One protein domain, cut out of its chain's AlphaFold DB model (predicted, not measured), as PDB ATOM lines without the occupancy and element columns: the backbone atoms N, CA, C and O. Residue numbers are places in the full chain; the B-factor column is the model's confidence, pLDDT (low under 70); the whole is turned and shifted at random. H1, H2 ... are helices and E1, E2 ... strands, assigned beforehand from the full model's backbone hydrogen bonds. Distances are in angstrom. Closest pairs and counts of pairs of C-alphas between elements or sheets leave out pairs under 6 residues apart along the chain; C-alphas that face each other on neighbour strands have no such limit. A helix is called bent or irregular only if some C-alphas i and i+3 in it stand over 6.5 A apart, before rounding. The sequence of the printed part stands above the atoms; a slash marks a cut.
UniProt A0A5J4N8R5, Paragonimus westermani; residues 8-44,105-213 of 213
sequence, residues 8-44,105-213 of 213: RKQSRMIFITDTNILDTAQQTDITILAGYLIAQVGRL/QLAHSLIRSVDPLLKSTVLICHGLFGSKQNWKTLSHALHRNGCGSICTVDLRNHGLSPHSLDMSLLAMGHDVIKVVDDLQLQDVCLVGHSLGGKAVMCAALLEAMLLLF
ATOM      1  N   ARG A   8     -10.717 -54.511  39.626       36.81
ATOM      2  CA  ARG A   8     -10.504 -53.513  38.581       36.81
ATOM      3  C   ARG A   8      -9.298 -52.685  39.006       36.81
ATOM      4  O   ARG A   8      -9.318 -52.036  40.050       36.81
ATOM      5  N   LYS A   9      -8.223 -52.752  38.218       39.41
ATOM      6  CA  LYS A   9      -7.072 -51.859  38.358       39.41
ATOM      7  C   LYS A   9      -7.624 -50.432  38.266       39.41
ATOM      8  O   LYS A   9      -8.237 -50.099  37.259       39.41
ATOM      9  N   GLN A  10      -7.522 -49.656  39.343       44.09
ATOM     10  CA  GLN A  10      -8.169 -48.348  39.437       44.09
ATOM     11  C   GLN A  10      -7.611 -47.407  38.365       44.09
ATOM     12  O   GLN A  10      -6.487 -46.928  38.485       44.09
ATOM     13  N   SER A  11      -8.394 -47.131  37.326       48.41
ATOM     14  CA  SER A  11      -8.086 -46.065  36.377       48.41
ATOM     15  C   SER A  11      -8.441 -44.735  37.032       48.41
ATOM     16  O   SER A  11      -9.613 -44.428  37.247       48.41
ATOM     17  N   ARG A  12      -7.428 -43.939  37.386       55.34
ATOM     18  CA  ARG A  12      -7.639 -42.565  37.862       55.34
ATOM     19  C   ARG A  12      -8.228 -41.733  36.721       55.34
ATOM     20  O   ARG A  12      -7.665 -41.737  35.630       55.34
ATOM     21  N   MET A  13      -9.349 -41.049  36.971       54.72
ATOM     22  CA  MET A  13     -10.099 -40.309  35.951       54.72
ATOM     23  C   MET A  13     -10.160 -38.806  36.264       54.72
ATOM     24  O   MET A  13     -10.642 -38.411  37.322       54.72
ATOM     25  N   ILE A  14      -9.652 -37.967  35.353       54.69
ATOM     26  CA  ILE A  14      -9.659 -36.488  35.454       54.69
ATOM     27  C   ILE A  14     -10.532 -35.921  34.333       54.69
ATOM     28  O   ILE A  14     -10.418 -36.402  33.215       54.69
ATOM     29  N   PHE A  15     -11.350 -34.893  34.599       56.44
ATOM     30  CA  PHE A  15     -12.351 -34.374  33.652       56.44
ATOM     31  C   PHE A  15     -12.109 -32.914  33.266       56.44
ATOM     32  O   PHE A  15     -11.906 -32.066  34.135       56.44
ATOM     33  N   ILE A  16     -12.216 -32.607  31.971       60.53
ATOM     34  CA  ILE A  16     -12.200 -31.237  31.430       60.53
ATOM     35  C   ILE A  16     -13.391 -31.075  30.479       60.53
ATOM     36  O   ILE A  16     -13.517 -31.851  29.534       60.53
ATOM     37  N   THR A  17     -14.266 -30.094  30.726       52.03
ATOM     38  CA  THR A  17     -15.601 -30.015  30.088       52.03
ATOM     39  C   THR A  17     -15.881 -28.722  29.322       52.03
ATOM     40  O   THR A  17     -16.909 -28.627  28.652       52.03
ATOM     41  N   ASP A  18     -15.000 -27.725  29.422       48.28
ATOM     42  CA  ASP A  18     -15.133 -26.452  28.714       48.28
ATOM     43  C   ASP A  18     -13.834 -26.141  27.974       48.28
ATOM     44  O   ASP A  18     -12.806 -25.800  28.561       48.28
ATOM     45  N   THR A  19     -13.876 -26.339  26.662       50.50
ATOM     46  CA  THR A  19     -12.753 -26.081  25.774       50.50
ATOM     47  C   THR A  19     -13.209 -25.213  24.611       50.50
ATOM     48  O   THR A  19     -12.978 -25.563  23.456       50.50
ATOM     49  N   ASN A  20     -13.797 -24.047  24.896       40.69
ATOM     50  CA  ASN A  20     -13.893 -22.971  23.894       40.69
ATOM     51  C   ASN A  20     -12.514 -22.623  23.274       40.69
ATOM     52  O   ASN A  20     -12.443 -22.067  22.188       40.69
ATOM     53  N   ILE A  21     -11.411 -23.013  23.929       42.09
ATOM     54  CA  ILE A  21     -10.029 -22.927  23.427       42.09
ATOM     55  C   ILE A  21      -9.755 -23.801  22.188       42.09
ATOM     56  O   ILE A  21      -8.777 -23.568  21.481       42.09
ATOM     57  N   LEU A  22     -10.582 -24.813  21.912       43.47
ATOM     58  CA  LEU A  22     -10.312 -25.788  20.854       43.47
ATOM     59  C   LEU A  22     -10.912 -25.429  19.489       43.47
ATOM     60  O   LEU A  22     -10.404 -25.923  18.485       43.47
ATOM     61  N   ASP A  23     -11.910 -24.542  19.436       39.59
ATOM     62  CA  ASP A  23     -12.493 -24.065  18.169       39.59
ATOM     63  C   ASP A  23     -11.627 -22.992  17.480       39.59
ATOM     64  O   ASP A  23     -11.744 -22.776  16.274       39.59
ATOM     65  N   THR A  24     -10.707 -22.352  18.213       39.03
ATOM     66  CA  THR A  24      -9.835 -21.277  17.696       39.03
ATOM     67  C   THR A  24      -8.342 -21.566  17.782       39.03
ATOM     68  O   THR A  24      -7.558 -20.663  17.506       39.03
ATOM     69  N   ALA A  25      -7.934 -22.788  18.142       37.81
ATOM     70  CA  ALA A  25      -6.558 -23.091  18.528       37.81
ATOM     71  C   ALA A  25      -5.521 -22.719  17.448       37.81
ATOM     72  O   ALA A  25      -5.185 -23.507  16.559       37.81
ATOM     73  N   GLN A  26      -4.950 -21.521  17.574       39.56
ATOM     74  CA  GLN A  26      -3.637 -21.213  17.033       39.56
ATOM     75  C   GLN A  26      -2.599 -22.004  17.850       39.56
ATOM     76  O   GLN A  26      -2.857 -22.432  18.975       39.56
ATOM     77  N   GLN A  27      -1.410 -22.224  17.286       37.47
ATOM     78  CA  GLN A  27      -0.339 -23.074  17.841       37.47
ATOM     79  C   GLN A  27      -0.039 -22.845  19.349       37.47
ATOM     80  O   GLN A  27       0.387 -23.763  20.054       37.47
ATOM     81  N   THR A  28      -0.281 -21.629  19.847       36.84
ATOM     82  CA  THR A  28      -0.084 -21.195  21.238       36.84
ATOM     83  C   THR A  28      -1.040 -21.877  22.229       36.84
ATOM     84  O   THR A  28      -0.602 -22.292  23.303       36.84
ATOM     85  N   ASP A  29      -2.307 -22.092  21.860       50.62
ATOM     86  CA  ASP A  29      -3.338 -22.656  22.752       50.62
ATOM     87  C   ASP A  29      -3.114 -24.151  23.020       50.62
ATOM     88  O   ASP A  29      -3.338 -24.656  24.123       50.62
ATOM     89  N   ILE A  30      -2.569 -24.854  22.026       46.88
ATOM     90  CA  ILE A  30      -2.230 -26.279  22.109       46.88
ATOM     91  C   ILE A  30      -1.079 -26.517  23.087       46.88
ATOM     92  O   ILE A  30      -1.088 -27.508  23.810       46.88
ATOM     93  N   THR A  31      -0.096 -25.615  23.134       39.59
ATOM     94  CA  THR A  31       1.062 -25.746  24.034       39.59
ATOM     95  C   THR A  31       0.648 -25.544  25.490       39.59
ATOM     96  O   THR A  31       1.137 -26.241  26.375       39.59
ATOM     97  N   ILE A  32      -0.301 -24.640  25.743       51.84
ATOM     98  CA  ILE A  32      -0.852 -24.389  27.080       51.84
ATOM     99  C   ILE A  32      -1.706 -25.574  27.537       51.84
ATOM    100  O   ILE A  32      -1.532 -26.052  28.658       51.84
ATOM    101  N   LEU A  33      -2.583 -26.086  26.667       53.84
ATOM    102  CA  LEU A  33      -3.387 -27.271  26.966       53.84
ATOM    103  C   LEU A  33      -2.508 -28.512  27.167       53.84
ATOM    104  O   LEU A  33      -2.742 -29.266  28.105       53.84
ATOM    105  N   ALA A  34      -1.470 -28.693  26.344       53.19
ATOM    106  CA  ALA A  34      -0.471 -29.739  26.530       53.19
ATOM    107  C   ALA A  34       0.244 -29.571  27.870       53.19
ATOM    108  O   ALA A  34       0.261 -30.506  28.651       53.19
ATOM    109  N   GLY A  35       0.759 -28.381  28.192       52.22
ATOM    110  CA  GLY A  35       1.414 -28.111  29.474       52.22
ATOM    111  C   GLY A  35       0.507 -28.368  30.681       52.22
ATOM    112  O   GLY A  35       0.959 -28.919  31.682       52.22
ATOM    113  N   TYR A  36      -0.781 -28.034  30.583       58.88
ATOM    114  CA  TYR A  36      -1.770 -28.345  31.614       58.88
ATOM    115  C   TYR A  36      -2.038 -29.850  31.723       58.88
ATOM    116  O   TYR A  36      -1.988 -30.388  32.824       58.88
ATOM    117  N   LEU A  37      -2.286 -30.532  30.601       57.12
ATOM    118  CA  LEU A  37      -2.512 -31.977  30.577       57.12
ATOM    119  C   LEU A  37      -1.280 -32.736  31.070       57.12
ATOM    120  O   LEU A  37      -1.433 -33.628  31.887       57.12
ATOM    121  N   ILE A  38      -0.071 -32.326  30.681       55.66
ATOM    122  CA  ILE A  38       1.202 -32.851  31.193       55.66
ATOM    123  C   ILE A  38       1.327 -32.590  32.690       55.66
ATOM    124  O   ILE A  38       1.754 -33.477  33.408       55.66
ATOM    125  N   ALA A  39       0.941 -31.418  33.200       54.97
ATOM    126  CA  ALA A  39       0.981 -31.149  34.639       54.97
ATOM    127  C   ALA A  39      -0.050 -31.979  35.424       54.97
ATOM    128  O   ALA A  39       0.219 -32.366  36.560       54.97
ATOM    129  N   GLN A  40      -1.222 -32.253  34.845       50.56
ATOM    130  CA  GLN A  40      -2.209 -33.147  35.452       50.56
ATOM    131  C   GLN A  40      -1.742 -34.601  35.390       50.56
ATOM    132  O   GLN A  40      -1.827 -35.289  36.395       50.56
ATOM    133  N   VAL A  41      -1.191 -35.037  34.256       49.75
ATOM    134  CA  VAL A  41      -0.656 -36.384  34.035       49.75
ATOM    135  C   VAL A  41       0.615 -36.644  34.851       49.75
ATOM    136  O   VAL A  41       0.742 -37.704  35.441       49.75
ATOM    137  N   GLY A  42       1.536 -35.687  34.952       43.72
ATOM    138  CA  GLY A  42       2.768 -35.802  35.743       43.72
ATOM    139  C   GLY A  42       2.500 -35.850  37.248       43.72
ATOM    140  O   GLY A  42       3.154 -36.582  37.977       43.72
ATOM    141  N   ARG A  43       1.439 -35.187  37.722       44.78
ATOM    142  CA  ARG A  43       0.946 -35.401  39.093       44.78
ATOM    143  C   ARG A  43       0.351 -36.797  39.315       44.78
ATOM    144  O   ARG A  43       0.214 -37.196  40.461       44.78
ATOM    145  N   LEU A  44       0.006 -37.542  38.257       42.81
ATOM    146  CA  LEU A  44      -0.416 -38.943  38.380       42.81
ATOM    147  C   LEU A  44       0.773 -39.890  38.591       42.81
ATOM    148  O   LEU A  44       0.559 -40.943  39.185       42.81
ATOM    149  N   GLN A 105     -19.758 -50.217  21.381       95.38
ATOM    150  CA  GLN A 105     -18.379 -50.153  20.895       95.38
ATOM    151  C   GLN A 105     -18.219 -48.925  19.997       95.38
ATOM    152  O   GLN A 105     -18.668 -48.923  18.849       95.38
ATOM    153  N   LEU A 106     -17.607 -47.866  20.530       97.38
ATOM    154  CA  LEU A 106     -17.392 -46.632  19.785       97.38
ATOM    155  C   LEU A 106     -16.220 -46.756  18.804       97.38
ATOM    156  O   LEU A 106     -15.152 -47.297  19.117       97.38
ATOM    157  N   ALA A 107     -16.396 -46.170  17.623       97.88
ATOM    158  CA  ALA A 107     -15.312 -45.966  16.685       97.88
ATOM    159  C   ALA A 107     -14.313 -44.960  17.268       97.88
ATOM    160  O   ALA A 107     -14.684 -43.869  17.700       97.88
ATOM    161  N   HIS A 108     -13.029 -45.294  17.230       98.06
ATOM    162  CA  HIS A 108     -11.990 -44.508  17.885       98.06
ATOM    163  C   HIS A 108     -10.709 -44.427  17.047       98.06
ATOM    164  O   HIS A 108     -10.541 -45.139  16.058       98.06
ATOM    165  N   SER A 109      -9.816 -43.520  17.430       97.31
ATOM    166  CA  SER A 109      -8.432 -43.443  16.967       97.31
ATOM    167  C   SER A 109      -7.533 -43.416  18.192       97.31
ATOM    168  O   SER A 109      -7.765 -42.623  19.100       97.31
ATOM    169  N   LEU A 110      -6.504 -44.258  18.211       96.44
ATOM    170  CA  LEU A 110      -5.597 -44.388  19.345       96.44
ATOM    171  C   LEU A 110      -4.148 -44.231  18.889       96.44
ATOM    172  O   LEU A 110      -3.646 -45.026  18.096       96.44
ATOM    173  N   ILE A 111      -3.471 -43.220  19.425       95.12
ATOM    174  CA  ILE A 111      -2.024 -43.042  19.312       95.12
ATOM    175  C   ILE A 111      -1.418 -43.595  20.601       95.12
ATOM    176  O   ILE A 111      -1.562 -42.976  21.654       95.12
ATOM    177  N   ARG A 112      -0.794 -44.776  20.545       93.75
ATOM    178  CA  ARG A 112      -0.196 -45.409  21.730       93.75
ATOM    179  C   ARG A 112       1.171 -44.806  22.040       93.75
ATOM    180  O   ARG A 112       1.994 -44.647  21.140       93.75
ATOM    181  N   SER A 113       1.420 -44.523  23.315       88.25
ATOM    182  CA  SER A 113       2.779 -44.302  23.808       88.25
ATOM    183  C   SER A 113       3.585 -45.593  23.721       88.25
ATOM    184  O   SER A 113       3.095 -46.661  24.084       88.25
ATOM    185  N   VAL A 114       4.821 -45.482  23.236       85.69
ATOM    186  CA  VAL A 114       5.826 -46.556  23.297       85.69
ATOM    187  C   VAL A 114       6.743 -46.407  24.511       85.69
ATOM    188  O   VAL A 114       7.521 -47.311  24.796       85.69
ATOM    189  N   ASP A 115       6.654 -45.278  25.218       81.94
ATOM    190  CA  ASP A 115       7.397 -45.043  26.448       81.94
ATOM    191  C   ASP A 115       6.711 -45.794  27.604       81.94
ATOM    192  O   ASP A 115       5.568 -45.463  27.947       81.94
ATOM    193  N   PRO A 116       7.374 -46.797  28.211       73.75
ATOM    194  CA  PRO A 116       6.804 -47.585  29.301       73.75
ATOM    195  C   PRO A 116       6.547 -46.772  30.579       73.75
ATOM    196  O   PRO A 116       5.813 -47.250  31.449       73.75
ATOM    197  N   LEU A 117       7.130 -45.575  30.704       75.94
ATOM    198  CA  LEU A 117       6.903 -44.657  31.821       75.94
ATOM    199  C   LEU A 117       5.651 -43.789  31.614       75.94
ATOM    200  O   LEU A 117       5.058 -43.331  32.585       75.94
ATOM    201  N   LEU A 118       5.192 -43.615  30.370       75.62
ATOM    202  CA  LEU A 118       4.012 -42.812  30.029       75.62
ATOM    203  C   LEU A 118       2.789 -43.702  29.772       75.62
ATOM    204  O   LEU A 118       2.322 -43.848  28.638       75.62
ATOM    205  N   LYS A 119       2.272 -44.306  30.848       77.62
ATOM    206  CA  LYS A 119       1.108 -45.216  30.807       77.62
ATOM    207  C   LYS A 119      -0.240 -44.500  30.708       77.62
ATOM    208  O   LYS A 119      -1.225 -45.126  30.321       77.62
ATOM    209  N   SER A 120      -0.273 -43.208  31.021       83.50
ATOM    210  CA  SER A 120      -1.479 -42.388  30.990       83.50
ATOM    211  C   SER A 120      -2.081 -42.282  29.598       83.50
ATOM    212  O   SER A 120      -1.370 -42.230  28.585       83.50
ATOM    213  N   THR A 121      -3.406 -42.185  29.553       87.88
ATOM    214  CA  THR A 121      -4.142 -41.959  28.310       87.88
ATOM    215  C   THR A 121      -5.025 -40.727  28.408       87.88
ATOM    216  O   THR A 121      -5.832 -40.622  29.319       87.88
ATOM    217  N   VAL A 122      -4.949 -39.818  27.438       88.38
ATOM    218  CA  VAL A 122      -5.953 -38.756  27.279       88.38
ATOM    219  C   VAL A 122      -7.035 -39.254  26.324       88.38
ATOM    220  O   VAL A 122      -6.746 -39.488  25.151       88.38
ATOM    221  N   LEU A 123      -8.269 -39.421  26.799       92.88
ATOM    222  CA  LEU A 123      -9.427 -39.783  25.979       92.88
ATOM    223  C   LEU A 123     -10.286 -38.543  25.718       92.88
ATOM    224  O   LEU A 123     -10.790 -37.923  26.650       92.88
ATOM    225  N   ILE A 124     -10.469 -38.196  24.445       92.06
ATOM    226  CA  ILE A 124     -11.149 -36.974  24.009       92.06
ATOM    227  C   ILE A 124     -12.484 -37.302  23.321       92.06
ATOM    228  O   ILE A 124     -12.520 -38.001  22.302       92.06
ATOM    229  N   CYS A 125     -13.568 -36.730  23.846       93.00
ATOM    230  CA  CYS A 125     -14.934 -36.805  23.330       93.00
ATOM    231  C   CYS A 125     -15.340 -35.479  22.659       93.00
ATOM    232  O   CYS A 125     -15.284 -34.408  23.272       93.00
ATOM    233  N   HIS A 126     -15.783 -35.536  21.402       91.38
ATOM    234  CA  HIS A 126     -16.224 -34.355  20.648       91.38
ATOM    235  C   HIS A 126     -17.599 -33.814  21.099       91.38
ATOM    236  O   HIS A 126     -18.342 -34.468  21.827       91.38
ATOM    237  N   GLY A 127     -17.952 -32.611  20.626       87.44
ATOM    238  CA  GLY A 127     -19.271 -31.993  20.823       87.44
ATOM    239  C   GLY A 127     -20.312 -32.411  19.781       87.44
ATOM    240  O   GLY A 127     -20.021 -33.193  18.882       87.44
ATOM    241  N   LEU A 128     -21.536 -31.890  19.883       86.69
ATOM    242  CA  LEU A 128     -22.595 -32.170  18.904       86.69
ATOM    243  C   LEU A 128     -22.134 -31.797  17.481       86.69
ATOM    244  O   LEU A 128     -21.471 -30.778  17.310       86.69
ATOM    245  N   PHE A 129     -22.472 -32.623  16.485       84.88
ATOM    246  CA  PHE A 129     -22.022 -32.498  15.083       84.88
ATOM    247  C   PHE A 129     -20.510 -32.667  14.849       84.88
ATOM    248  O   PHE A 129     -20.040 -32.509  13.724       84.88
ATOM    249  N   GLY A 130     -19.748 -33.017  15.886       87.62
ATOM    250  CA  GLY A 130     -18.335 -33.356  15.777       87.62
ATOM    251  C   GLY A 130     -18.076 -34.824  15.427       87.62
ATOM    252  O   GLY A 130     -18.989 -35.629  15.240       87.62
ATOM    253  N   SER A 131     -16.791 -35.154  15.365       91.88
ATOM    254  CA  SER A 131     -16.231 -36.491  15.175       91.88
ATOM    255  C   SER A 131     -14.819 -36.563  15.768       91.88
ATOM    256  O   SER A 131     -14.175 -35.542  16.043       91.88
ATOM    257  N   LYS A 132     -14.277 -37.770  15.911       92.12
ATOM    258  CA  LYS A 132     -12.898 -38.016  16.350       92.12
ATOM    259  C   LYS A 132     -11.857 -37.334  15.459       92.12
ATOM    260  O   LYS A 132     -10.761 -37.021  15.928       92.12
ATOM    261  N   GLN A 133     -12.180 -37.079  14.188       89.75
ATOM    262  CA  GLN A 133     -11.290 -36.432  13.225       89.75
ATOM    263  C   GLN A 133     -11.010 -34.968  13.575       89.75
ATOM    264  O   GLN A 133      -9.915 -34.491  13.270       89.75
ATOM    265  N   ASN A 134     -11.928 -34.281  14.270       83.06
ATOM    266  CA  ASN A 134     -11.708 -32.899  14.715       83.06
ATOM    267  C   ASN A 134     -10.471 -32.775  15.621       83.06
ATOM    268  O   ASN A 134      -9.807 -31.744  15.642       83.06
ATOM    269  N   TRP A 135     -10.106 -33.857  16.307       85.12
ATOM    270  CA  TRP A 135      -9.026 -33.882  17.287       85.12
ATOM    271  C   TRP A 135      -7.677 -34.332  16.731       85.12
ATOM    272  O   TRP A 135      -6.717 -34.433  17.493       85.12
ATOM    273  N   LYS A 136      -7.556 -34.619  15.428       84.94
ATOM    274  CA  LYS A 136      -6.351 -35.253  14.861       84.94
ATOM    275  C   LYS A 136      -5.075 -34.439  15.098       84.94
ATOM    276  O   LYS A 136      -4.089 -34.973  15.608       84.94
ATOM    277  N   THR A 137      -5.087 -33.150  14.754       81.00
ATOM    278  CA  THR A 137      -3.916 -32.266  14.904       81.00
ATOM    279  C   THR A 137      -3.523 -32.106  16.369       81.00
ATOM    280  O   THR A 137      -2.349 -32.265  16.711       81.00
ATOM    281  N   LEU A 138      -4.511 -31.870  17.237       79.25
ATOM    282  CA  LEU A 138      -4.309 -31.766  18.679       79.25
ATOM    283  C   LEU A 138      -3.727 -33.062  19.252       79.25
ATOM    284  O   LEU A 138      -2.757 -33.013  19.997       79.25
ATOM    285  N   SER A 139      -4.259 -34.219  18.860       85.06
ATOM    286  CA  SER A 139      -3.821 -35.520  19.376       85.06
ATOM    287  C   SER A 139      -2.349 -35.782  19.085       85.06
ATOM    288  O   SER A 139      -1.595 -36.172  19.973       85.06
ATOM    289  N   HIS A 140      -1.902 -35.494  17.860       85.44
ATOM    290  CA  HIS A 140      -0.484 -35.601  17.523       85.44
ATOM    291  C   HIS A 140       0.381 -34.609  18.304       85.44
ATOM    292  O   HIS A 140       1.505 -34.944  18.670       85.44
ATOM    293  N   ALA A 141      -0.112 -33.395  18.555       77.44
ATOM    294  CA  ALA A 141       0.621 -32.416  19.344       77.44
ATOM    295  C   ALA A 141       0.738 -32.840  20.816       77.44
ATOM    296  O   ALA A 141       1.844 -32.830  21.345       77.44
ATOM    297  N   LEU A 142      -0.352 -33.267  21.457       79.81
ATOM    298  CA  LEU A 142      -0.344 -33.765  22.838       79.81
ATOM    299  C   LEU A 142       0.600 -34.960  22.993       79.81
ATOM    300  O   LEU A 142       1.446 -34.972  23.886       79.81
ATOM    301  N   HIS A 143       0.513 -35.920  22.074       85.75
ATOM    302  CA  HIS A 143       1.385 -37.088  22.072       85.75
ATOM    303  C   HIS A 143       2.871 -36.704  21.963       85.75
ATOM    304  O   HIS A 143       3.680 -37.142  22.777       85.75
ATOM    305  N   ARG A 144       3.235 -35.819  21.020       83.75
ATOM    306  CA  ARG A 144       4.625 -35.340  20.862       83.75
ATOM    307  C   ARG A 144       5.154 -34.567  22.068       83.75
ATOM    308  O   ARG A 144       6.362 -34.527  22.256       83.75
ATOM    309  N   ASN A 145       4.275 -33.948  22.851       78.94
ATOM    310  CA  ASN A 145       4.654 -33.207  24.052       78.94
ATOM    311  C   ASN A 145       4.655 -34.080  25.322       78.94
ATOM    312  O   ASN A 145       4.788 -33.544  26.413       78.94
ATOM    313  N   GLY A 146       4.527 -35.408  25.217       80.31
ATOM    314  CA  GLY A 146       4.691 -36.305  26.367       80.31
ATOM    315  C   GLY A 146       3.425 -36.550  27.191       80.31
ATOM    316  O   GLY A 146       3.519 -36.979  28.332       80.31
ATOM    317  N   CYS A 147       2.228 -36.339  26.631       77.69
ATOM    318  CA  CYS A 147       0.957 -36.667  27.304       77.69
ATOM    319  C   CYS A 147       0.624 -38.180  27.336       77.69
ATOM    320  O   CYS A 147      -0.498 -38.555  27.672       77.69
ATOM    321  N   GLY A 148       1.553 -39.054  26.937       87.38
ATOM    322  CA  GLY A 148       1.318 -40.492  26.821       87.38
ATOM    323  C   GLY A 148       0.447 -40.869  25.620       87.38
ATOM    324  O   GLY A 148       0.634 -40.361  24.506       87.38
ATOM    325  N   SER A 149      -0.465 -41.821  25.824       92.88
ATOM    326  CA  SER A 149      -1.374 -42.280  24.770       92.88
ATOM    327  C   SER A 149      -2.516 -41.287  24.566       92.88
ATOM    328  O   SER A 149      -3.020 -40.714  25.526       92.88
ATOM    329  N   ILE A 150      -2.971 -41.099  23.327       92.88
ATOM    330  CA  ILE A 150      -4.112 -40.226  23.021       92.88
ATOM    331  C   ILE A 150      -5.185 -41.027  22.296       92.88
ATOM    332  O   ILE A 150      -4.936 -41.572  21.220       92.88
ATOM    333  N   CYS A 151      -6.375 -41.082  22.883       95.88
ATOM    334  CA  CYS A 151      -7.554 -41.726  22.330       95.88
ATOM    335  C   CYS A 151      -8.590 -40.664  21.957       95.88
ATOM    336  O   CYS A 151      -8.920 -39.801  22.762       95.88
ATOM    337  N   THR A 152      -9.147 -40.725  20.756       96.25
ATOM    338  CA  THR A 152     -10.282 -39.887  20.350       96.25
ATOM    339  C   THR A 152     -11.415 -40.785  19.898       96.25
ATOM    340  O   THR A 152     -11.176 -41.789  19.225       96.25
ATOM    341  N   VAL A 153     -12.649 -40.454  20.270       97.44
ATOM    342  CA  VAL A 153     -13.821 -41.299  19.995       97.44
ATOM    343  C   VAL A 153     -14.868 -40.540  19.199       97.44
ATOM    344  O   VAL A 153     -15.030 -39.334  19.380       97.44
ATOM    345  N   ASP A 154     -15.576 -41.251  18.329       97.88
ATOM    346  CA  ASP A 154     -16.877 -40.822  17.832       97.88
ATOM    347  C   ASP A 154     -17.920 -41.221  18.878       97.88
ATOM    348  O   ASP A 154     -18.035 -42.400  19.214       97.88
ATOM    349  N   LEU A 155     -18.687 -40.276  19.410       97.19
ATOM    350  CA  LEU A 155     -19.796 -40.616  20.302       97.19
ATOM    351  C   LEU A 155     -20.881 -41.379  19.530       97.19
ATOM    352  O   LEU A 155     -20.965 -41.292  18.304       97.19
ATOM    353  N   ARG A 156     -21.741 -42.119  20.244       97.56
ATOM    354  CA  ARG A 156     -22.912 -42.767  19.630       97.56
ATOM    355  C   ARG A 156     -23.679 -41.793  18.725       97.56
ATOM    356  O   ARG A 156     -23.772 -40.595  19.016       97.56
ATOM    357  N   ASN A 157     -24.221 -42.310  17.623       96.19
ATOM    358  CA  ASN A 157     -24.889 -41.527  16.575       96.19
ATOM    359  C   ASN A 157     -24.023 -40.466  15.860       96.19
ATOM    360  O   ASN A 157     -24.577 -39.619  15.161       96.19
ATOM    361  N   HIS A 158     -22.696 -40.492  16.009       96.12
ATOM    362  CA  HIS A 158     -21.777 -39.591  15.310       96.12
ATOM    363  C   HIS A 158     -20.672 -40.363  14.586       96.12
ATOM    364  O   HIS A 158     -20.312 -41.478  14.965       96.12
ATOM    365  N   GLY A 159     -20.112 -39.738  13.547       94.75
ATOM    366  CA  GLY A 159     -18.978 -40.267  12.791       94.75
ATOM    367  C   GLY A 159     -19.198 -41.704  12.312       94.75
ATOM    368  O   GLY A 159     -20.144 -41.980  11.582       94.75
ATOM    369  N   LEU A 160     -18.294 -42.604  12.701       96.75
ATOM    370  CA  LEU A 160     -18.348 -44.031  12.362       96.75
ATOM    371  C   LEU A 160     -18.875 -44.907  13.508       96.75
ATOM    372  O   LEU A 160     -18.821 -46.133  13.407       96.75
ATOM    373  N   SER A 161     -19.325 -44.308  14.611       97.94
ATOM    374  CA  SER A 161     -19.869 -45.061  15.741       97.94
ATOM    375  C   SER A 161     -21.280 -45.576  15.454       97.94
ATOM    376  O   SER A 161     -22.013 -44.969  14.671       97.94
ATOM    377  N   PRO A 162     -21.699 -46.679  16.103       96.56
ATOM    378  CA  PRO A 162     -23.037 -47.222  15.923       96.56
ATOM    379  C   PRO A 162     -24.137 -46.203  16.223       96.56
ATOM    380  O   PRO A 162     -24.024 -45.360  17.124       96.56
ATOM    381  N   HIS A 163     -25.234 -46.337  15.483       94.19
ATOM    382  CA  HIS A 163     -26.446 -45.579  15.734       94.19
ATOM    383  C   HIS A 163     -27.357 -46.304  16.728       94.19
ATOM    384  O   HIS A 163     -27.473 -47.528  16.706       94.19
ATOM    385  N   SER A 164     -28.013 -45.540  17.597       93.38
ATOM    386  CA  SER A 164     -28.931 -46.047  18.617       93.38
ATOM    387  C   SER A 164     -30.099 -45.089  18.815       93.38
ATOM    388  O   SER A 164     -29.947 -43.875  18.690       93.38
ATOM    389  N   LEU A 165     -31.264 -45.634  19.163       93.62
ATOM    390  CA  LEU A 165     -32.422 -44.829  19.559       93.62
ATOM    391  C   LEU A 165     -32.221 -44.175  20.934       93.62
ATOM    392  O   LEU A 165     -32.816 -43.136  21.213       93.62
ATOM    393  N   ASP A 166     -31.372 -44.757  21.784       93.06
ATOM    394  CA  ASP A 166     -31.032 -44.195  23.089       93.06
ATOM    395  C   ASP A 166     -29.867 -43.205  22.961       93.06
ATOM    396  O   ASP A 166     -28.742 -43.571  22.614       93.06
ATOM    397  N   MET A 167     -30.147 -41.942  23.271       91.06
ATOM    398  CA  MET A 167     -29.187 -40.834  23.318       91.06
ATOM    399  C   MET A 167     -29.102 -40.203  24.710       91.06
ATOM    400  O   MET A 167     -28.737 -39.037  24.852       91.06
ATOM    401  N   SER A 168     -29.462 -40.944  25.756       94.38
ATOM    402  CA  SER A 168     -29.318 -40.464  27.126       94.38
ATOM    403  C   SER A 168     -27.843 -40.282  27.503       94.38
ATOM    404  O   SER A 168     -26.962 -41.017  27.051       94.38
ATOM    405  N   LEU A 169     -27.563 -39.309  28.377       91.44
ATOM    406  CA  LEU A 169     -26.210 -39.101  28.910       91.44
ATOM    407  C   LEU A 169     -25.700 -40.328  29.668       91.44
ATOM    408  O   LEU A 169     -24.512 -40.618  29.596       91.44
ATOM    409  N   LEU A 170     -26.603 -41.062  30.330       93.81
ATOM    410  CA  LEU A 170     -26.293 -42.314  31.016       93.81
ATOM    411  C   LEU A 170     -25.687 -43.330  30.048       93.81
ATOM    412  O   LEU A 170     -24.627 -43.895  30.303       93.81
ATOM    413  N   ALA A 171     -26.337 -43.516  28.904       94.50
ATOM    414  CA  ALA A 171     -25.877 -44.459  27.908       94.50
ATOM    415  C   ALA A 171     -24.569 -43.988  27.240       94.50
ATOM    416  O   ALA A 171     -23.657 -44.790  27.059       94.50
ATOM    417  N   MET A 172     -24.412 -42.686  26.971       95.25
ATOM    418  CA  MET A 172     -23.124 -42.139  26.507       95.25
ATOM    419  C   MET A 172     -22.002 -42.314  27.541       95.25
ATOM    420  O   MET A 172     -20.869 -42.598  27.168       95.25
ATOM    421  N   GLY A 173     -22.302 -42.163  28.834       93.69
ATOM    422  CA  GLY A 173     -21.353 -42.413  29.916       93.69
ATOM    423  C   GLY A 173     -20.878 -43.866  29.925       93.69
ATOM    424  O   GLY A 173     -19.675 -44.118  29.968       93.69
ATOM    425  N   HIS A 174     -21.804 -44.820  29.783       94.62
ATOM    426  CA  HIS A 174     -21.466 -46.240  29.644       94.62
ATOM    427  C   HIS A 174     -20.627 -46.545  28.400       94.62
ATOM    428  O   HIS A 174     -19.746 -47.399  28.472       94.62
ATOM    429  N   ASP A 175     -20.844 -45.853  27.280       96.25
ATOM    430  CA  ASP A 175     -19.987 -46.018  26.100       96.25
ATOM    431  C   ASP A 175     -18.545 -45.602  26.380       96.25
ATOM    432  O   ASP A 175     -17.609 -46.295  25.990       96.25
ATOM    433  N   VAL A 176     -18.354 -44.469  27.061       94.69
ATOM    434  CA  VAL A 176     -17.017 -43.957  27.387       94.69
ATOM    435  C   VAL A 176     -16.286 -44.924  28.318       94.69
ATOM    436  O   VAL A 176     -15.128 -45.250  28.060       94.69
ATOM    437  N   ILE A 177     -16.967 -45.436  29.347       92.50
ATOM    438  CA  ILE A 177     -16.432 -46.481  30.236       92.50
ATOM    439  C   ILE A 177     -16.067 -47.726  29.431       92.50
ATOM    440  O   ILE A 177     -14.968 -48.259  29.566       92.50
ATOM    441  N   LYS A 178     -16.953 -48.152  28.527       93.06
ATOM    442  CA  LYS A 178     -16.705 -49.312  27.678       93.06
ATOM    443  C   LYS A 178     -15.470 -49.140  26.795       93.06
ATOM    444  O   LYS A 178     -14.729 -50.100  26.628       93.06
ATOM    445  N   VAL A 179     -15.210 -47.947  26.258       94.62
ATOM    446  CA  VAL A 179     -13.974 -47.685  25.499       94.62
ATOM    447  C   VAL A 179     -12.738 -47.861  26.381       94.62
ATOM    448  O   VAL A 179     -11.757 -48.456  25.934       94.62
ATOM    449  N   VAL A 180     -12.774 -47.362  27.620       91.19
ATOM    450  CA  VAL A 180     -11.674 -47.528  28.584       91.19
ATOM    451  C   VAL A 180     -11.421 -49.009  28.871       91.19
ATOM    452  O   VAL A 180     -10.271 -49.448  28.789       91.19
ATOM    453  N   ASP A 181     -12.485 -49.771  29.127       89.38
ATOM    454  CA  ASP A 181     -12.422 -51.205  29.424       89.38
ATOM    455  C   ASP A 181     -11.941 -52.028  28.213       89.38
ATOM    456  O   ASP A 181     -10.972 -52.784  28.319       89.38
ATOM    457  N   ASP A 182     -12.571 -51.857  27.045       89.56
ATOM    458  CA  ASP A 182     -12.289 -52.628  25.825       89.56
ATOM    459  C   ASP A 182     -10.851 -52.401  25.322       89.56
ATOM    460  O   ASP A 182     -10.212 -53.318  24.805       89.56
ATOM    461  N   LEU A 183     -10.322 -51.180  25.477       90.00
ATOM    462  CA  LEU A 183      -8.958 -50.827  25.066       90.00
ATOM    463  C   LEU A 183      -7.915 -51.006  26.174       90.00
ATOM    464  O   LEU A 183      -6.726 -50.775  25.916       90.00
ATOM    465  N   GLN A 184      -8.348 -51.420  27.370       88.75
ATOM    466  CA  GLN A 184      -7.524 -51.601  28.566       88.75
ATOM    467  C   GLN A 184      -6.679 -50.358  28.886       88.75
ATOM    468  O   GLN A 184      -5.475 -50.451  29.156       88.75
ATOM    469  N   LEU A 185      -7.297 -49.177  28.798       85.25
ATOM    470  CA  LEU A 185      -6.612 -47.907  29.034       85.25
ATOM    471  C   LEU A 185      -6.307 -47.739  30.528       85.25
ATOM    472  O   LEU A 185      -7.132 -48.058  31.381       85.25
ATOM    473  N   GLN A 186      -5.119 -47.219  30.833       79.06
ATOM    474  CA  GLN A 186      -4.658 -46.952  32.199       79.06
ATOM    475  C   GLN A 186      -4.506 -45.444  32.406       79.06
ATOM    476  O   GLN A 186      -4.256 -44.717  31.441       79.06
ATOM    477  N   ASP A 187      -4.691 -44.995  33.653       80.94
ATOM    478  CA  ASP A 187      -4.533 -43.601  34.099       80.94
ATOM    479  C   ASP A 187      -5.142 -42.596  33.110       80.94
ATOM    480  O   ASP A 187      -4.453 -41.849  32.407       80.94
ATOM    481  N   VAL A 188      -6.469 -42.666  32.985       82.31
ATOM    482  CA  VAL A 188      -7.207 -42.042  31.889       82.31
ATOM    483  C   VAL A 188      -7.650 -40.625  32.247       82.31
ATOM    484  O   VAL A 188      -8.541 -40.422  33.061       82.31
ATOM    485  N   CYS A 189      -7.130 -39.615  31.559       85.69
ATOM    486  CA  CYS A 189      -7.688 -38.265  31.585       85.69
ATOM    487  C   CYS A 189      -8.804 -38.142  30.537       85.69
ATOM    488  O   CYS A 189      -8.546 -38.246  29.338       85.69
ATOM    489  N   LEU A 190     -10.044 -37.915  30.972       84.88
ATOM    490  CA  LEU A 190     -11.171 -37.650  30.088       84.88
ATOM    491  C   LEU A 190     -11.295 -36.160  29.760       84.88
ATOM    492  O   LEU A 190     -11.373 -35.291  30.629       84.88
ATOM    493  N   VAL A 191     -11.418 -35.864  28.475       85.44
ATOM    494  CA  VAL A 191     -11.631 -34.515  27.955       85.44
ATOM    495  C   VAL A 191     -12.883 -34.535  27.098       85.44
ATOM    496  O   VAL A 191     -13.045 -35.402  26.244       85.44
ATOM    497  N   GLY A 192     -13.785 -33.587  27.306       84.56
ATOM    498  CA  GLY A 192     -15.035 -33.526  26.568       84.56
ATOM    499  C   GLY A 192     -15.392 -32.105  26.163       84.56
ATOM    500  O   GLY A 192     -15.426 -31.208  26.998       84.56
ATOM    501  N   HIS A 193     -15.732 -31.911  24.890       81.38
ATOM    502  CA  HIS A 193     -16.267 -30.640  24.398       81.38
ATOM    503  C   HIS A 193     -17.800 -30.685  24.357       81.38
ATOM    504  O   HIS A 193     -18.365 -31.578  23.731       81.38
ATOM    505  N   SER A 194     -18.494 -29.727  24.983       86.19
ATOM    506  CA  SER A 194     -19.962 -29.582  24.912       86.19
ATOM    507  C   SER A 194     -20.722 -30.889  25.233       86.19
ATOM    508  O   SER A 194     -20.753 -31.312  26.391       86.19
ATOM    509  N   LEU A 195     -21.314 -31.564  24.235       89.06
ATOM    510  CA  LEU A 195     -21.949 -32.880  24.402       89.06
ATOM    511  C   LEU A 195     -20.975 -33.915  24.985       89.06
ATOM    512  O   LEU A 195     -21.327 -34.621  25.928       89.06
ATOM    513  N   GLY A 196     -19.742 -33.953  24.479       89.56
ATOM    514  CA  GLY A 196     -18.683 -34.803  25.003       89.56
ATOM    515  C   GLY A 196     -18.339 -34.476  26.449       89.56
ATOM    516  O   GLY A 196     -18.090 -35.395  27.219       89.56
ATOM    517  N   GLY A 197     -18.412 -33.201  26.849       84.31
ATOM    518  CA  GLY A 197     -18.236 -32.773  28.242       84.31
ATOM    519  C   GLY A 197     -19.258 -33.432  29.168       84.31
ATOM    520  O   GLY A 197     -18.902 -34.044  30.171       84.31
ATOM    521  N   LYS A 198     -20.536 -33.402  28.780       88.00
ATOM    522  CA  LYS A 198     -21.618 -34.058  29.534       88.00
ATOM    523  C   LYS A 198     -21.451 -35.579  29.580       88.00
ATOM    524  O   LYS A 198     -21.702 -36.182  30.620       88.00
ATOM    525  N   ALA A 199     -21.017 -36.192  28.477       92.94
ATOM    526  CA  ALA A 199     -20.777 -37.633  28.410       92.94
ATOM    527  C   ALA A 199     -19.652 -38.070  29.361       92.94
ATOM    528  O   ALA A 199     -19.848 -38.996  30.147       92.94
ATOM    529  N   VAL A 200     -18.508 -37.372  29.357       89.12
ATOM    530  CA  VAL A 200     -17.384 -37.716  30.245       89.12
ATOM    531  C   VAL A 200     -17.694 -37.431  31.713       89.12
ATOM    532  O   VAL A 200     -17.309 -38.218  32.569       89.12
ATOM    533  N   MET A 201     -18.458 -36.375  32.023       86.12
ATOM    534  CA  MET A 201     -18.959 -36.151  33.386       86.12
ATOM    535  C   MET A 201     -19.886 -37.276  33.844       86.12
ATOM    536  O   MET A 201     -19.838 -37.686  34.999       86.12
ATOM    537  N   CYS A 202     -20.742 -37.785  32.958       89.69
ATOM    538  CA  CYS A 202     -21.614 -38.900  33.304       89.69
ATOM    539  C   CYS A 202     -20.809 -40.185  33.541       89.69
ATOM    540  O   CYS A 202     -21.046 -40.862  34.537       89.69
ATOM    541  N   ALA A 203     -19.808 -40.466  32.699       88.81
ATOM    542  CA  ALA A 203     -18.866 -41.567  32.911       88.81
ATOM    543  C   ALA A 203     -18.161 -41.469  34.277       88.81
ATOM    544  O   ALA A 203     -18.080 -42.466  34.990       88.81
ATOM    545  N   ALA A 204     -17.751 -40.257  34.678       83.19
ATOM    546  CA  ALA A 204     -17.172 -39.972  35.994       83.19
ATOM    547  C   ALA A 204     -18.034 -40.480  37.142       83.19
ATOM    548  O   ALA A 204     -17.570 -41.172  38.047       83.19
ATOM    549  N   LEU A 205     -19.301 -40.071  37.107       83.75
ATOM    550  CA  LEU A 205     -20.256 -40.331  38.168       83.75
ATOM    551  C   LEU A 205     -20.571 -41.822  38.229       83.75
ATOM    552  O   LEU A 205     -20.645 -42.375  39.319       83.75
ATOM    553  N   LEU A 206     -20.701 -42.474  37.074       85.12
ATOM    554  CA  LEU A 206     -20.959 -43.907  36.996       85.12
ATOM    555  C   LEU A 206     -19.810 -44.732  37.577       85.12
ATOM    556  O   LEU A 206     -20.068 -45.603  38.404       85.12
ATOM    557  N   GLU A 207     -18.558 -44.436  37.220       77.94
ATOM    558  CA  GLU A 207     -17.398 -45.117  37.814       77.94
ATOM    559  C   GLU A 207     -17.306 -44.869  39.323       77.94
ATOM    560  O   GLU A 207     -17.136 -45.809  40.097       77.94
ATOM    561  N   ALA A 208     -17.509 -43.626  39.772       72.56
ATOM    562  CA  ALA A 208     -17.520 -43.315  41.200       72.56
ATOM    563  C   ALA A 208     -18.598 -44.110  41.957       72.56
ATOM    564  O   ALA A 208     -18.350 -44.565  43.070       72.56
ATOM    565  N   MET A 209     -19.772 -44.317  41.356       68.88
ATOM    566  CA  MET A 209     -20.844 -45.119  41.949       68.88
ATOM    567  C   MET A 209     -20.540 -46.619  41.961       68.88
ATOM    568  O   MET A 209     -20.917 -47.295  42.914       68.88
ATOM    569  N   LEU A 210     -19.849 -47.140  40.944       63.19
ATOM    570  CA  LEU A 210     -19.422 -48.544  40.898       63.19
ATOM    571  C   LEU A 210     -18.370 -48.871  41.965       63.19
ATOM    572  O   LEU A 210     -18.302 -50.009  42.408       63.19
ATOM    573  N   LEU A 211     -17.589 -47.881  42.404       60.41
ATOM    574  CA  LEU A 211     -16.607 -48.026  43.485       60.41
ATOM    575  C   LEU A 211     -17.220 -47.973  44.899       60.41
ATOM    576  O   LEU A 211     -16.495 -48.159  45.876       60.41
ATOM    577  N   LEU A 212     -18.523 -47.693  45.029       49.38
ATOM    578  CA  LEU A 212     -19.225 -47.590  46.318       49.38
ATOM    579  C   LEU A 212     -19.888 -48.905  46.779       49.38
ATOM    580  O   LEU A 212     -20.527 -48.909  47.835       49.38
ATOM    581  N   PHE A 213     -19.734 -50.002  46.031       38.72
ATOM    582  CA  PHE A 213     -20.281 -51.334  46.333       38.72
ATOM    583  C   PHE A 213     -19.227 -52.427  46.133       38.72
ATOM    584  O   PHE A 213     -19.367 -53.481  46.794       38.72
TER     585      PHE A 213
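What this domain is: This is residues 8 to 44 and 105 to 213 of the 213 residues of a protein of Paragonimus westermani (UniProt A0A5J4N8R5). A twisted sheet of five strands makes the middle layer of three, with H1 and H2 over one face and H3 and H4 over the other. H2 runs along E4 at one side of the sheet, and H4 along E5 toward the other side, on the opposite face. The printed part has 146 residues in the order E1 H1 E2 E3 H2 E4 H3 E5 H4, of the mixed class, helices and strands. The sheet's order is E1 E5 E3 E4 E2, mixed, with E2 alone antiparallel to its neighbour. The whole is compact, with a radius of gyration of the C-alphas of 14.2 A, and spans 39 by 35 by 24 A.

How they stand to each other: In the sheet, E5, residues 186 to 192, is parallel to E3, residues 120 to 125, with N 123 and O 189 2.8 A apart. E1, residues 14 to 16, is an edge strand parallel to E5, with N 190 and O 14 2.7 A apart. E4, residues 149 to 153, is parallel to E3, with N 151 and O 122 2.8 A apart. E2, residues 108 to 111, is the other edge strand, antiparallel to E4, with N 109 and O 152 2.8 A apart. H2, residues 132 to 144, is on the sheet at a height of 8.5 A, over E4 and only just over E2, where 3 of its C-alphas fall. H1, residues 27 to 44, is on the same face, over E5 and slantwise to the strands. H1 touches H2 with residues 30 to 34 alone, the closest C-alphas being those of Ala 34 and Leu 142, 5.5 A apart. On the opposite face, H4, residues 195 to 210, is over E1 and E5 at a height of 9.6 A. H3, residues 169 to 182, is over E3 and touches H4, with the C-alphas of Gly 173 and Ala 203 closest at 4.0 A. Their lines are about perpendicular, only just, at 72 degrees. E3, H2 and E4 form a strand-helix-strand unit, two parallel neighbour strands with a helix between them in the chain, its crossover right-handed; E4, H3 and E5 form a split one, with E3 between its strands, also right-handed. Every O i to N i+4 pair is within hydrogen-bond range in H3 and H4, against 13 of 14 in H1 and 6 of 9 in H2.

Where its parts are: E1 begins at C-alpha 14, (-9.659, -36.488, 35.454). H1 is 26.0 A long, H4 22.9 A, H3 19.7 A and E5 17.9 A. H2, 18.3 A, is irregular: C-alphas 134 and 137 are 7.8 A apart. H4 ends at C-alpha 210, (-19.422, -48.544, 40.898).

The domain as a whole: Residues 45 to 104 are not printed, and C-alphas 44 and 105 are 27.5 A apart across this cut. The link from E4 to H3, residues 154 to 168, is long. Residues 8 to 44 and 209 to 213 have pLDDT under 70.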